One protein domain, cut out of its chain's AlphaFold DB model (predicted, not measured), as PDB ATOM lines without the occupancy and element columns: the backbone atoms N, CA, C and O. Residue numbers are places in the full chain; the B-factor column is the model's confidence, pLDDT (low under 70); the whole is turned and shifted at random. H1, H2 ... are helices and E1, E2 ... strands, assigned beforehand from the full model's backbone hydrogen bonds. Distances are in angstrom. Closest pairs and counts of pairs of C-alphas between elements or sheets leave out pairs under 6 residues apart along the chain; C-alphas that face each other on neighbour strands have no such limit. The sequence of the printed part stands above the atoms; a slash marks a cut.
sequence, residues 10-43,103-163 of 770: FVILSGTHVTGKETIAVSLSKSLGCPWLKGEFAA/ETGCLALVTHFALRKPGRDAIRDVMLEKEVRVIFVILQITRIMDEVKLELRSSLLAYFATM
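Overview. This is residues 10 to 43 and 103 to 163 of the 770 residues of an uncharacterized protein of Hyaloscypha bicolor E (UniProt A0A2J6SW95). A twisted sheet of four parallel strands makes the middle of this domain, with helix H1 covering one face and helix H3 covering the opposite face along the edge strand E4. After E4 a long loop sticks out with residues 143 to 148, then folds back to the short helix H4, whose residues 157 to 162 stand free. The printed part has 95 residues with four named strands and four named helices, in the order E1 H1 E2 H2 E3 H3 E4 H4; the sheet runs E2 E3 E1 E4, and the class is mixed, helices and strands. The whole is compact, with a radius of gyration of the C-alphas of 13.8 A and spans of 43 by 29 by 27 A.

Arrangement. Start at E1, residues 10 to 15, an inner strand. Its parallel neighbours are E4, residues 133 to 138, where N 12 and O 135 are 2.8 A apart, and E3, residues 106 to 113, where N 13 and O 110 are 2.8 A apart. E2, residues 36 to 38, is parallel to E3, with N 37 and O 109 at 3.0 A. H1, residues 21 to 31, is on the sheet at a height of 8.9 A, over E3 and only just not over E1, on which 2 of its C-alphas fall; it runs along the strands, at 2 degrees to E3 on the local plane. The closest C-alphas of H1 and E3 are those of Ser 29 and Leu 109, 6.5 A apart. H2, residues 40 to 43, only grazes the sheet. H3, residues 117 to 128, is on the opposite face from H1 at a height of 9.2 A, over E4 and along the strands; the closest C-alphas of H3 and E4 are those of Arg 124 and Val 134, 6.1 A apart. E1, H1, E2 and E3, H3, E4 are split strand-helix-strand units, each with another strand between its two strands, and both crossovers are right-handed. H4, residues 156 to 162, is not on the sheet. Every O i to N i+4 pair is within hydrogen-bond range in H1, H3 and H4; H2 is too short for one.

Along the chain. Find C-alpha 10 at (-14.360, 16.918, -6.918); E1 runs 16.4 A from there. H1 is 15.0 A long, and E2 and H2 are short. E3 runs 21.0 A from C-alpha 106 at (-14.489, 20.594, -11.785). H3 is 16.3 A long and E4 16.2 A. H4 runs 10.1 A to C-alpha 162 at (-23.451, 27.506, 6.623).

Size, cuts and confidence. Look for the two C-alphas farthest apart at Lys 130 and Asp 146, 44.0 A. Residues 44 to 102 are not printed, and C-alphas 43 and 103 are 28.7 A apart across the cut. The link from E4 to H4, 17 residues, is long. The mean pLDDT of the printed part is 85.5, and residues 143 to 163 are under 70.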
ATOM      1  N   PHE A  10     -14.476  18.354  -6.668       95.94
ATOM      2  CA  PHE A  10     -14.360  16.918  -6.918       95.94
ATOM      3  C   PHE A  10     -15.711  16.235  -6.673       95.94
ATOM      4  O   PHE A  10     -16.225  16.247  -5.551       95.94
ATOM      5  N   VAL A  11     -16.312  15.639  -7.704       97.12
ATOM      6  CA  VAL A  11     -17.670  15.072  -7.628       97.12
ATOM      7  C   VAL A  11     -17.605  13.554  -7.469       97.12
ATOM      8  O   VAL A  11     -17.103  12.855  -8.342       97.12
ATOM      9  N   ILE A  12     -18.144  13.015  -6.373       97.69
ATOM     10  CA  ILE A  12     -18.185  11.569  -6.107       97.69
ATOM     11  C   ILE A  12     -19.629  11.063  -6.170       97.69
ATOM     12  O   ILE A  12     -20.421  11.296  -5.253       97.69
ATOM     13  N   LEU A  13     -19.958  10.323  -7.233       97.56
ATOM     14  CA  LEU A  13     -21.246   9.650  -7.415       97.56
ATOM     15  C   LEU A  13     -21.221   8.268  -6.746       97.56
ATOM     16  O   LEU A  13     -20.551   7.344  -7.208       97.56
ATOM     17  N   SER A  14     -21.976   8.093  -5.664       97.06
ATOM     18  CA  SER A  14     -22.063   6.841  -4.905       97.06
ATOM     19  C   SER A  14     -23.452   6.213  -5.023       97.06
ATOM     20  O   SER A  14     -24.394   6.687  -4.389       97.06
ATOM     21  N   GLY A  15     -23.558   5.079  -5.720       95.50
ATOM     22  CA  GLY A  15     -24.801   4.305  -5.851       95.50
ATOM     23  C   GLY A  15     -24.550   2.803  -6.014       95.50
ATOM     24  O   GLY A  15     -23.402   2.366  -6.103       95.50
ATOM     25  N   THR A  16     -25.604   1.986  -6.042       93.38
ATOM     26  CA  THR A  16     -25.512   0.576  -6.481       93.38
ATOM     27  C   THR A  16     -25.545   0.500  -8.015       93.38
ATOM     28  O   THR A  16     -25.943   1.468  -8.660       93.38
ATOM     29  N   HIS A  17     -25.123  -0.607  -8.641       87.56
ATOM     30  CA  HIS A  17     -25.058  -0.686 -10.118       87.56
ATOM     31  C   HIS A  17     -26.407  -0.375 -10.798       87.56
ATOM     32  O   HIS A  17     -26.436   0.358 -11.778       87.56
ATOM     33  N   VAL A  18     -27.526  -0.797 -10.196       89.75
ATOM     34  CA  VAL A  18     -28.898  -0.527 -10.674       89.75
ATOM     35  C   VAL A  18     -29.346   0.947 -10.611       89.75
ATOM     36  O   VAL A  18     -30.461   1.244 -11.010       89.75
ATOM     37  N   THR A  19     -28.530   1.879 -10.103       89.81
ATOM     38  CA  THR A  19     -28.921   3.303  -9.938       89.81
ATOM     39  C   THR A  19     -28.653   4.195 -11.153       89.81
ATOM     40  O   THR A  19     -28.750   5.413 -11.032       89.81
ATOM     41  N   GLY A  20     -28.245   3.639 -12.301       94.12
ATOM     42  CA  GLY A  20     -27.878   4.440 -13.481       94.12
ATOM     43  C   GLY A  20     -26.660   5.352 -13.258       94.12
ATOM     44  O   GLY A  20     -26.426   6.281 -14.027       94.12
ATOM     45  N   LYS A  21     -25.870   5.103 -12.200       95.38
ATOM     46  CA  LYS A  21     -24.779   5.986 -11.746       95.38
ATOM     47  C   LYS A  21     -23.728   6.283 -12.816       95.38
ATOM     48  O   LYS A  21     -23.078   7.316 -12.737       95.38
ATOM     49  N   GLU A  22     -23.530   5.369 -13.764       95.69
ATOM     50  CA  GLU A  22     -22.552   5.516 -14.848       95.69
ATOM     51  C   GLU A  22     -23.133   6.322 -16.016       95.69
ATOM     52  O   GLU A  22     -22.460   7.205 -16.529       95.69
ATOM     53  N   THR A  23     -24.416   6.142 -16.344       96.31
ATOM     54  CA  THR A  23     -25.151   7.002 -17.287       96.31
ATOM     55  C   THR A  23     -25.169   8.456 -16.807       96.31
ATOM     56  O   THR A  23     -24.852   9.374 -17.562       96.31
ATOM     57  N   ILE A  24     -25.451   8.665 -15.514       96.38
ATOM     58  CA  ILE A  24     -25.398   9.983 -14.865       96.38
ATOM     59  C   ILE A  24     -23.962  10.530 -14.859       96.38
ATOM     60  O   ILE A  24     -23.771  11.726 -15.058       96.38
ATOM     61  N   ALA A  25     -22.949   9.676 -14.681       96.75
ATOM     62  CA  ALA A  25     -21.547  10.082 -14.745       96.75
ATOM     63  C   ALA A  25     -21.137  10.582 -16.132       96.75
ATOM     64  O   ALA A  25     -20.555  11.654 -16.218       96.75
ATOM     65  N   VAL A  26     -21.476   9.842 -17.193       96.81
ATOM     66  CA  VAL A  26     -21.162  10.198 -18.589       96.81
ATOM     67  C   VAL A  26     -21.915  11.455 -19.030       96.81
ATOM     68  O   VAL A  26     -21.368  12.281 -19.759       96.81
ATOM     69  N   SER A  27     -23.161  11.632 -18.578       97.12
ATOM     70  CA  SER A  27     -23.919  12.864 -18.812       97.12
ATOM     71  C   SER A  27     -23.256  14.057 -18.113       97.12
ATOM     72  O   SER A  27     -22.893  15.028 -18.776       97.12
ATOM     73  N   LEU A  28     -22.993  13.959 -16.804       96.06
ATOM     74  CA  LEU A  28     -22.354  15.033 -16.041       96.06
ATOM     75  C   LEU A  28     -20.914  15.322 -16.490       96.06
ATOM     76  O   LEU A  28     -20.517  16.480 -16.479       96.06
ATOM     77  N   SER A  29     -20.129  14.324 -16.906       95.62
ATOM     78  CA  SER A  29     -18.755  14.542 -17.376       95.62
ATOM     79  C   SER A  29     -18.720  15.330 -18.683       95.62
ATOM     80  O   SER A  29     -17.888  16.222 -18.828       95.62
ATOM     81  N   LYS A  30     -19.672  15.063 -19.593       95.44
ATOM     82  CA  LYS A  30     -19.896  15.871 -20.801       95.44
ATOM     83  C   LYS A  30     -20.360  17.288 -20.445       95.44
ATOM     84  O   LYS A  30     -19.775  18.247 -20.929       95.44
ATOM     85  N   SER A  31     -21.354  17.437 -19.562       95.31
ATOM     86  CA  SER A  31     -21.890  18.754 -19.168       95.31
ATOM     87  C   SER A  31     -20.927  19.625 -18.351       95.31
ATOM     88  O   SER A  31     -21.063  20.843 -18.364       95.31
ATOM     89  N   LEU A  32     -19.982  19.024 -17.620       93.56
ATOM     90  CA  LEU A  32     -19.001  19.720 -16.772       93.56
ATOM     91  C   LEU A  32     -17.593  19.777 -17.388       93.56
ATOM     92  O   LEU A  32     -16.672  20.246 -16.721       93.56
ATOM     93  N   GLY A  33     -17.402  19.258 -18.608       93.00
ATOM     94  CA  GLY A  33     -16.104  19.220 -19.291       93.00
ATOM     95  C   GLY A  33     -14.980  18.595 -18.454       93.00
ATOM     96  O   GLY A  33     -13.864  19.104 -18.458       93.00
ATOM     97  N   CYS A  34     -15.281  17.552 -17.670       93.81
ATOM     98  CA  CYS A  34     -14.356  16.996 -16.675       93.81
ATOM     99  C   CYS A  34     -14.168  15.477 -16.840       93.81
ATOM    100  O   CYS A  34     -15.097  14.787 -17.269       93.81
ATOM    101  N   PRO A  35     -12.993  14.918 -16.497       94.38
ATOM    102  CA  PRO A  35     -12.727  13.491 -16.664       94.38
ATOM    103  C   PRO A  35     -13.581  12.638 -15.715       94.38
ATOM    104  O   PRO A  35     -13.613  12.871 -14.501       94.38
ATOM    105  N   TRP A  36     -14.236  11.607 -16.264       95.62
ATOM    106  CA  TRP A  36     -14.926  10.575 -15.484       95.62
ATOM    107  C   TRP A  36     -14.040   9.346 -15.258       95.62
ATOM    108  O   TRP A  36     -13.524   8.766 -16.210       95.62
ATOM    109  N   LEU A  37     -13.926   8.894 -14.003       95.94
ATOM    110  CA  LEU A  37     -13.211   7.668 -13.635       95.94
ATOM    111  C   LEU A  37     -13.994   6.760 -12.669       95.94
ATOM    112  O   LEU A  37     -14.745   7.209 -11.799       95.94
ATOM    113  N   LYS A  38     -13.767   5.443 -12.778       96.25
ATOM    114  CA  LYS A  38     -14.353   4.426 -11.886       96.25
ATOM    115  C   LYS A  38     -13.492   4.240 -10.628       96.25
ATOM    116  O   LYS A  38     -12.553   3.448 -10.598       96.25
ATOM    117  N   GLY A  39     -13.839   4.934  -9.544       95.62
ATOM    118  CA  GLY A  39     -13.085   4.956  -8.278       95.62
ATOM    119  C   GLY A  39     -13.132   3.669  -7.438       95.62
ATOM    120  O   GLY A  39     -12.587   3.630  -6.333       95.62
ATOM    121  N   GLU A  40     -13.782   2.611  -7.928       94.81
ATOM    122  CA  GLU A  40     -14.005   1.359  -7.193       94.81
ATOM    123  C   GLU A  40     -12.698   0.610  -6.893       94.81
ATOM    124  O   GLU A  40     -12.519   0.099  -5.787       94.81
ATOM    125  N   PHE A  41     -11.730   0.612  -7.816       95.12
ATOM    126  CA  PHE A  41     -10.409   0.009  -7.585       95.12
ATOM    127  C   PHE A  41      -9.605   0.751  -6.504       95.12
ATOM    128  O   PHE A  41      -9.007   0.127  -5.617       95.12
ATOM    129  N   ALA A  42      -9.616   2.088  -6.535       96.50
ATOM    130  CA  ALA A  42      -8.948   2.920  -5.536       96.50
ATOM    131  C   ALA A  42      -9.516   2.663  -4.132       96.50
ATOM    132  O   ALA A  42      -8.768   2.472  -3.177       96.50
ATOM    133  N   ALA A  43     -10.840   2.566  -4.010       96.12
ATOM    134  CA  ALA A  43     -11.512   2.339  -2.737       96.12
ATOM    135  C   ALA A  43     -11.441   0.893  -2.232       96.12
ATOM    136  O   ALA A  43     -11.295   0.683  -1.026       96.12
ATOM    137  N   GLU A 103     -11.870  26.874 -16.342       84.44
ATOM    138  CA  GLU A 103     -13.191  27.383 -16.724       84.44
ATOM    139  C   GLU A 103     -14.321  26.692 -15.953       84.44
ATOM    140  O   GLU A 103     -15.231  27.356 -15.462       84.44
ATOM    141  N   THR A 104     -14.255  25.366 -15.798       84.25
ATOM    142  CA  THR A 104     -15.337  24.593 -15.161       84.25
ATOM    143  C   THR A 104     -15.155  24.433 -13.650       84.25
ATOM    144  O   THR A 104     -16.118  24.141 -12.937       84.25
ATOM    145  N   GLY A 105     -13.921  24.574 -13.146       89.56
ATOM    146  CA  GLY A 105     -13.550  24.342 -11.744       89.56
ATOM    147  C   GLY A 105     -13.715  22.890 -11.262       89.56
ATOM    148  O   GLY A 105     -13.401  22.587 -10.110       89.56
ATOM    149  N   CYS A 106     -14.202  21.984 -12.117       93.25
ATOM    150  CA  CYS A 106     -14.489  20.594 -11.785       93.25
ATOM    151  C   CYS A 106     -13.311  19.704 -12.186       93.25
ATOM    152  O   CYS A 106     -13.154  19.337 -13.346       93.25
ATOM    153  N   LEU A 107     -12.485  19.345 -11.202       93.31
ATOM    154  CA  LEU A 107     -11.236  18.617 -11.411       93.31
ATOM    155  C   LEU A 107     -11.463  17.149 -11.805       93.31
ATOM    156  O   LEU A 107     -10.710  16.602 -12.606       93.31
ATOM    157  N   ALA A 108     -12.500  16.507 -11.260       95.50
ATOM    158  CA  ALA A 108     -12.858  15.132 -11.605       95.50
ATOM    159  C   ALA A 108     -14.303  14.783 -11.241       95.50
ATOM    160  O   ALA A 108     -14.840  15.260 -10.233       95.50
ATOM    161  N   LEU A 109     -14.870  13.831 -11.985       96.81
ATOM    162  CA  LEU A 109     -16.070  13.099 -11.597       96.81
ATOM    163  C   LEU A 109     -15.736  11.616 -11.389       96.81
ATOM    164  O   LEU A 109     -15.134  10.961 -12.235       96.81
ATOM    165  N   VAL A 110     -16.134  11.053 -10.249       97.50
ATOM    166  CA  VAL A 110     -15.745   9.696  -9.849       97.50
ATOM    167  C   VAL A 110     -16.952   8.871  -9.432       97.50
ATOM    168  O   VAL A 110     -17.663   9.219  -8.490       97.50
ATOM    169  N   THR A 111     -17.167   7.729 -10.089       97.50
ATOM    170  CA  THR A 111     -18.202   6.763  -9.684       97.50
ATOM    171  C   THR A 111     -17.687   5.781  -8.640       97.50
ATOM    172  O   THR A 111     -16.539   5.338  -8.668       97.50
ATOM    173  N   HIS A 112     -18.563   5.406  -7.707       96.31
ATOM    174  CA  HIS A 112     -18.273   4.449  -6.648       96.31
ATOM    175  C   HIS A 112     -19.480   3.541  -6.349       96.31
ATOM    176  O   HIS A 112     -20.636   3.957  -6.460       96.31
ATOM    177  N   PHE A 113     -19.241   2.294  -5.930       94.50
ATOM    178  CA  PHE A 113     -20.287   1.400  -5.422       94.50
ATOM    179  C   PHE A 113     -20.579   1.631  -3.929       94.50
ATOM    180  O   PHE A 113     -19.740   1.344  -3.078       94.50
ATOM    181  N   ALA A 114     -21.769   2.143  -3.594       92.25
ATOM    182  CA  ALA A 114     -22.311   2.204  -2.223       92.25
ATOM    183  C   ALA A 114     -21.310   2.650  -1.118       92.25
ATOM    184  O   ALA A 114     -21.094   1.951  -0.120       92.25
ATOM    185  N   LEU A 115     -20.679   3.821  -1.286       94.81
ATOM    186  CA  LEU A 115     -19.617   4.314  -0.399       94.81
ATOM    187  C   LEU A 115     -20.151   4.571   1.023       94.81
ATOM    188  O   LEU A 115     -20.963   5.474   1.244       94.81
ATOM    189  N   ARG A 116     -19.704   3.773   2.003       95.00
ATOM    190  CA  ARG A 116     -20.152   3.855   3.409       95.00
ATOM    191  C   ARG A 116     -19.736   5.180   4.058       95.00
ATOM    192  O   ARG A 116     -18.658   5.685   3.757       95.00
ATOM    193  N   LYS A 117     -20.535   5.688   5.011       96.06
ATOM    194  CA  LYS A 117     -20.278   6.971   5.704       96.06
ATOM    195  C   LYS A 117     -18.813   7.140   6.177       96.06
ATOM    196  O   LYS A 117     -18.218   8.117   5.740       96.06
ATOM    197  N   PRO A 118     -18.184   6.197   6.913       96.19
ATOM    198  CA  PRO A 118     -16.795   6.370   7.359       96.19
ATOM    199  C   PRO A 118     -15.776   6.512   6.219       96.19
ATOM    200  O   PRO A 118     -14.764   7.173   6.396       96.19
ATOM    201  N   GLY A 119     -16.041   5.919   5.048       96.44
ATOM    202  CA  GLY A 119     -15.200   6.096   3.861       96.44
ATOM    203  C   GLY A 119     -15.422   7.443   3.171       96.44
ATOM    204  O   GLY A 119     -14.468   8.030   2.676       96.44
ATOM    205  N   ARG A 120     -16.657   7.967   3.176       97.00
ATOM    206  CA  ARG A 120     -16.956   9.324   2.677       97.00
ATOM    207  C   ARG A 120     -16.306  10.392   3.544       97.00
ATOM    208  O   ARG A 120     -15.719  11.323   3.012       97.00
ATOM    209  N   ASP A 121     -16.410  10.243   4.859       97.31
ATOM    210  CA  ASP A 121     -15.854  11.209   5.801       97.31
ATOM    211  C   ASP A 121     -14.314  11.186   5.728       97.31
ATOM    212  O   ASP A 121     -13.728  12.200   5.377       97.31
ATOM    213  N   ALA A 122     -13.683  10.006   5.796       97.88
ATOM    214  CA  ALA A 122     -12.240   9.836   5.570       97.88
ATOM    215  C   ALA A 122     -11.705  10.421   4.242       97.88
ATOM    216  O   ALA A 122     -10.584  10.924   4.193       97.88
ATOM    217  N   ILE A 123     -12.477  10.331   3.150       97.81
ATOM    218  CA  ILE A 123     -12.110  10.945   1.861       97.81
ATOM    219  C   ILE A 123     -12.273  12.469   1.910       97.81
ATOM    220  O   ILE A 123     -11.427  13.177   1.367       97.81
ATOM    221  N   ARG A 124     -13.325  12.982   2.562       97.38
ATOM    222  CA  ARG A 124     -13.525  14.426   2.742       97.38
ATOM    223  C   ARG A 124     -12.372  15.034   3.531       97.38
ATOM    224  O   ARG A 124     -11.828  16.037   3.096       97.38
ATOM    225  N   ASP A 125     -11.996  14.417   4.643       97.38
ATOM    226  CA  ASP A 125     -11.025  14.982   5.580       97.38
ATOM    227  C   ASP A 125      -9.632  15.104   4.928       97.38
ATOM    228  O   ASP A 125      -8.988  16.147   5.030       97.38
ATOM    229  N   VAL A 126      -9.213  14.099   4.147       96.94
ATOM    230  CA  VAL A 126      -7.937  14.114   3.398       96.94
ATOM    231  C   VAL A 126      -7.976  15.012   2.152       96.94
ATOM    232  O   VAL A 126      -6.946  15.542   1.748       96.94
ATOM    233  N   MET A 127      -9.141  15.227   1.538       95.81
ATOM    234  CA  MET A 127      -9.274  16.212   0.455       95.81
ATOM    235  C   MET A 127      -9.317  17.654   0.986       95.81
ATOM    236  O   MET A 127      -8.763  18.544   0.350       95.81
ATOM    237  N   LEU A 128      -9.875  17.882   2.182       94.94
ATOM    238  CA  LEU A 128      -9.787  19.165   2.890       94.94
ATOM    239  C   LEU A 128      -8.351  19.466   3.357       94.94
ATOM    240  O   LEU A 128      -7.921  20.608   3.241       94.94
ATOM    241  N   GLU A 129      -7.576  18.450   3.771       95.69
ATOM    242  CA  GLU A 129      -6.109  18.523   3.983       95.69
ATOM    243  C   GLU A 129      -5.339  18.941   2.703       95.69
ATOM    244  O   GLU A 129      -4.164  19.298   2.761       95.69
ATOM    245  N   LYS A 130      -6.004  18.923   1.538       93.50
ATOM    246  CA  LYS A 130      -5.475  19.279   0.213       93.50
ATOM    247  C   LYS A 130      -6.233  20.430  -0.466       93.50
ATOM    248  O   LYS A 130      -6.096  20.612  -1.669       93.50
ATOM    249  N   GLU A 131      -7.047  21.176   0.284       93.62
ATOM    250  CA  GLU A 131      -7.884  22.303  -0.180       93.62
ATOM    251  C   GLU A 131      -8.945  21.969  -1.261       93.62
ATOM    252  O   GLU A 131      -9.707  22.841  -1.688       93.62
ATOM    253  N   VAL A 132      -9.090  20.696  -1.646       93.81
ATOM    254  CA  VAL A 132     -10.048  20.223  -2.658       93.81
ATOM    255  C   VAL A 132     -11.439  20.030  -2.048       93.81
ATOM    256  O   VAL A 132     -11.632  19.325  -1.052       93.81
ATOM    257  N   ARG A 133     -12.463  20.617  -2.678       95.19
ATOM    258  CA  ARG A 133     -13.855  20.541  -2.211       95.19
ATOM    259  C   ARG A 133     -14.583  19.338  -2.805       95.19
ATOM    260  O   ARG A 133     -14.933  19.324  -3.982       95.19
ATOM    261  N   VAL A 134     -14.885  18.347  -1.964       96.31
ATOM    262  CA  VAL A 134     -15.590  17.121  -2.380       96.31
ATOM    263  C   VAL A 134     -17.107  17.249  -2.233       96.31
ATOM    264  O   VAL A 134     -17.620  17.399  -1.121       96.31
ATOM    265  N   ILE A 135     -17.841  17.083  -3.336       97.00
ATOM    266  CA  ILE A 135     -19.298  16.900  -3.335       97.00
ATOM    267  C   ILE A 135     -19.619  15.408  -3.460       97.00
ATOM    268  O   ILE A 135     -19.274  14.761  -4.444       97.00
ATOM    269  N   PHE A 136     -20.337  14.865  -2.476       97.19
ATOM    270  CA  PHE A 136     -20.871  13.504  -2.527       97.19
ATOM    271  C   PHE A 136     -22.322  13.520  -3.012       97.19
ATOM    272  O   PHE A 136     -23.202  14.021  -2.311       97.19
ATOM    273  N   VAL A 137     -22.579  12.905  -4.165       96.62
ATOM    274  CA  VAL A 137     -23.931  12.621  -4.658       96.62
ATOM    275  C   VAL A 137     -24.254  11.171  -4.318       96.62
ATOM    276  O   VAL A 137     -23.536  10.256  -4.719       96.62
ATOM    277  N   ILE A 138     -25.316  10.943  -3.546       96.06
ATOM    278  CA  ILE A 138     -25.730   9.598  -3.135       96.06
ATOM    279  C   ILE A 138     -26.982   9.227  -3.921       96.06
ATOM    280  O   ILE A 138     -28.037   9.823  -3.719       96.06
ATOM    281  N   LEU A 139     -26.855   8.236  -4.801       94.75
ATOM    282  CA  LEU A 139     -27.959   7.702  -5.591       94.75
ATOM    283  C   LEU A 139     -28.554   6.498  -4.856       94.75
ATOM    284  O   LEU A 139     -27.867   5.502  -4.610       94.75
ATOM    285  N   GLN A 140     -29.832   6.594  -4.493       92.00
ATOM    286  CA  GLN A 140     -30.555   5.564  -3.756       92.00
ATOM    287  C   GLN A 140     -31.932   5.348  -4.386       92.00
ATOM    288  O   GLN A 140     -32.818   6.184  -4.247       92.00
ATOM    289  N   ILE A 141     -32.130   4.194  -5.028       87.06
ATOM    290  CA  ILE A 141     -33.470   3.728  -5.401       87.06
ATOM    291  C   ILE A 141     -34.119   3.139  -4.148       87.06
ATOM    292  O   ILE A 141     -33.758   2.050  -3.695       87.06
ATOM    293  N   THR A 142     -35.080   3.858  -3.576       84.00
ATOM    294  CA  THR A 142     -36.031   3.287  -2.622       84.00
ATOM    295  C   THR A 142     -37.101   2.518  -3.388       84.00
ATOM    296  O   THR A 142     -37.827   3.114  -4.177       84.00
ATOM    297  N   ARG A 143     -37.236   1.210  -3.133       65.19
ATOM    298  CA  ARG A 143     -38.394   0.422  -3.590       65.19
ATOM    299  C   ARG A 143     -39.644   0.814  -2.793       65.19
ATOM    300  O   ARG A 143     -40.035   0.111  -1.867       65.19
ATOM    301  N   ILE A 144     -40.235   1.947  -3.149       60.50
ATOM    302  CA  ILE A 144     -41.651   2.246  -2.925       60.50
ATOM    303  C   ILE A 144     -42.316   1.871  -4.251       60.50
ATOM    304  O   ILE A 144     -41.829   2.288  -5.298       60.50
ATOM    305  N   MET A 145     -43.312   0.982  -4.230       50.38
ATOM    306  CA  MET A 145     -43.692   0.232  -5.439       50.38
ATOM    307  C   MET A 145     -44.397   1.065  -6.517       50.38
ATOM    308  O   MET A 145     -44.405   0.639  -7.666       50.38
ATOM    309  N   ASP A 146     -44.892   2.253  -6.166       53.88
ATOM    310  CA  ASP A 146     -45.783   3.054  -7.015       53.88
ATOM    311  C   ASP A 146     -45.226   4.454  -7.368       53.88
ATOM    312  O   ASP A 146     -45.853   5.193  -8.120       53.88
ATOM    313  N   GLU A 147     -44.052   4.855  -6.849       57.22
ATOM    314  CA  GLU A 147     -43.447   6.171  -7.143       57.22
ATOM    315  C   GLU A 147     -41.902   6.120  -7.077       57.22
ATOM    316  O   GLU A 147     -41.312   5.974  -6.002       57.22
ATOM    317  N   VAL A 148     -41.214   6.279  -8.220       50.06
ATOM    318  CA  VAL A 148     -39.733   6.279  -8.307       50.06
ATOM    319  C   VAL A 148     -39.167   7.638  -7.880       50.06
ATOM    320  O   VAL A 148     -38.614   8.412  -8.663       50.06
ATOM    321  N   LYS A 149     -39.313   7.950  -6.592       54.50
ATOM    322  CA  LYS A 149     -38.835   9.201  -6.007       54.50
ATOM    323  C   LYS A 149     -37.310   9.175  -5.858       54.50
ATOM    324  O   LYS A 149     -36.776   8.622  -4.897       54.50
ATOM    325  N   LEU A 150     -36.601   9.797  -6.803       55.94
ATOM    326  CA  LEU A 150     -35.156  10.039  -6.716       55.94
ATOM    327  C   LEU A 150     -34.853  11.031  -5.581       55.94
ATOM    328  O   LEU A 150     -34.715  12.234  -5.799       55.94
ATOM    329  N   GLU A 151     -34.750  10.523  -4.350       53.53
ATOM    330  CA  GLU A 151     -34.407  11.330  -3.178       53.53
ATOM    331  C   GLU A 151     -32.924  11.731  -3.219       53.53
ATOM    332  O   GLU A 151     -32.047  11.117  -2.605       53.53
ATOM    333  N   LEU A 152     -32.649  12.790  -3.976       54.97
ATOM    334  CA  LEU A 152     -31.341  13.408  -4.126       54.97
ATOM    335  C   LEU A 152     -30.939  14.044  -2.783       54.97
ATOM    336  O   LEU A 152     -31.166  15.230  -2.542       54.97
ATOM    337  N   ARG A 153     -30.361  13.234  -1.878       55.19
ATOM    338  CA  ARG A 153     -29.896  13.631  -0.531       55.19
ATOM    339  C   ARG A 153     -28.662  14.532  -0.601       55.19
ATOM    340  O   ARG A 153     -27.545  14.181  -0.222       55.19
ATOM    341  N   SER A 154     -28.926  15.727  -1.102       47.12
ATOM    342  CA  SER A 154     -28.052  16.868  -1.278       47.12
ATOM    343  C   SER A 154     -27.550  17.381   0.076       47.12
ATOM    344  O   SER A 154     -28.164  18.236   0.711       47.12
ATOM    345  N   SER A 155     -26.370  16.915   0.502       51.19
ATOM    346  CA  SER A 155     -25.615  17.562   1.596       51.19
ATOM    347  C   SER A 155     -25.193  19.001   1.240       51.19
ATOM    348  O   SER A 155     -24.782  19.766   2.110       51.19
ATOM    349  N   LEU A 156     -25.317  19.358  -0.041       51.34
ATOM    350  CA  LEU A 156     -25.127  20.678  -0.636       51.34
ATOM    351  C   LEU A 156     -26.031  21.746   0.018       51.34
ATOM    352  O   LEU A 156     -25.564  22.852   0.280       51.34
ATOM    353  N   LEU A 157     -27.281  21.407   0.368       49.62
ATOM    354  CA  LEU A 157     -28.197  22.329   1.062       49.62
ATOM    355  C   LEU A 157     -27.704  22.718   2.463       49.62
ATOM    356  O   LEU A 157     -27.805  23.883   2.846       49.62
ATOM    357  N   ALA A 158     -27.122  21.775   3.211       52.66
ATOM    358  CA  ALA A 158     -26.534  22.069   4.518       52.66
ATOM    359  C   ALA A 158     -25.299  22.980   4.393       52.66
ATOM    360  O   ALA A 158     -25.113  23.874   5.213       52.66
ATOM    361  N   TYR A 159     -24.493  22.799   3.341       50.56
ATOM    362  CA  TYR A 159     -23.262  23.567   3.131       50.56
ATOM    363  C   TYR A 159     -23.511  25.002   2.633       50.56
ATOM    364  O   TYR A 159     -22.834  25.935   3.068       50.56
ATOM    365  N   PHE A 160     -24.521  25.209   1.780       52.69
ATOM    366  CA  PHE A 160     -24.963  26.558   1.403       52.69
ATOM    367  C   PHE A 160     -25.651  27.306   2.557       52.69
ATOM    368  O   PHE A 160     -25.593  28.534   2.601       52.69
ATOM    369  N   ALA A 161     -26.254  26.598   3.519       51.06
ATOM    370  CA  ALA A 161     -26.824  27.212   4.720       51.06
ATOM    371  C   ALA A 161     -25.762  27.707   5.722       51.06
ATOM    372  O   ALA A 161     -26.044  28.628   6.487       51.06
ATOM    373  N   THR A 162     -24.552  27.132   5.714       49.50
ATOM    374  CA  THR A 162     -23.451  27.506   6.623       49.50
ATOM    375  C   THR A 162     -22.529  28.613   6.108       49.50
ATOM    376  O   THR A 162     -21.710  29.109   6.876       49.50
ATOM    377  N   MET A 163     -22.636  29.032   4.841       42.94
ATOM    378  CA  MET A 163     -21.891  30.211   4.383       42.94
ATOM    379  C   MET A 163     -22.507  31.491   4.977       42.94
ATOM    380  O   MET A 163     -23.733  31.639   4.959       42.94
TER     381      MET A 163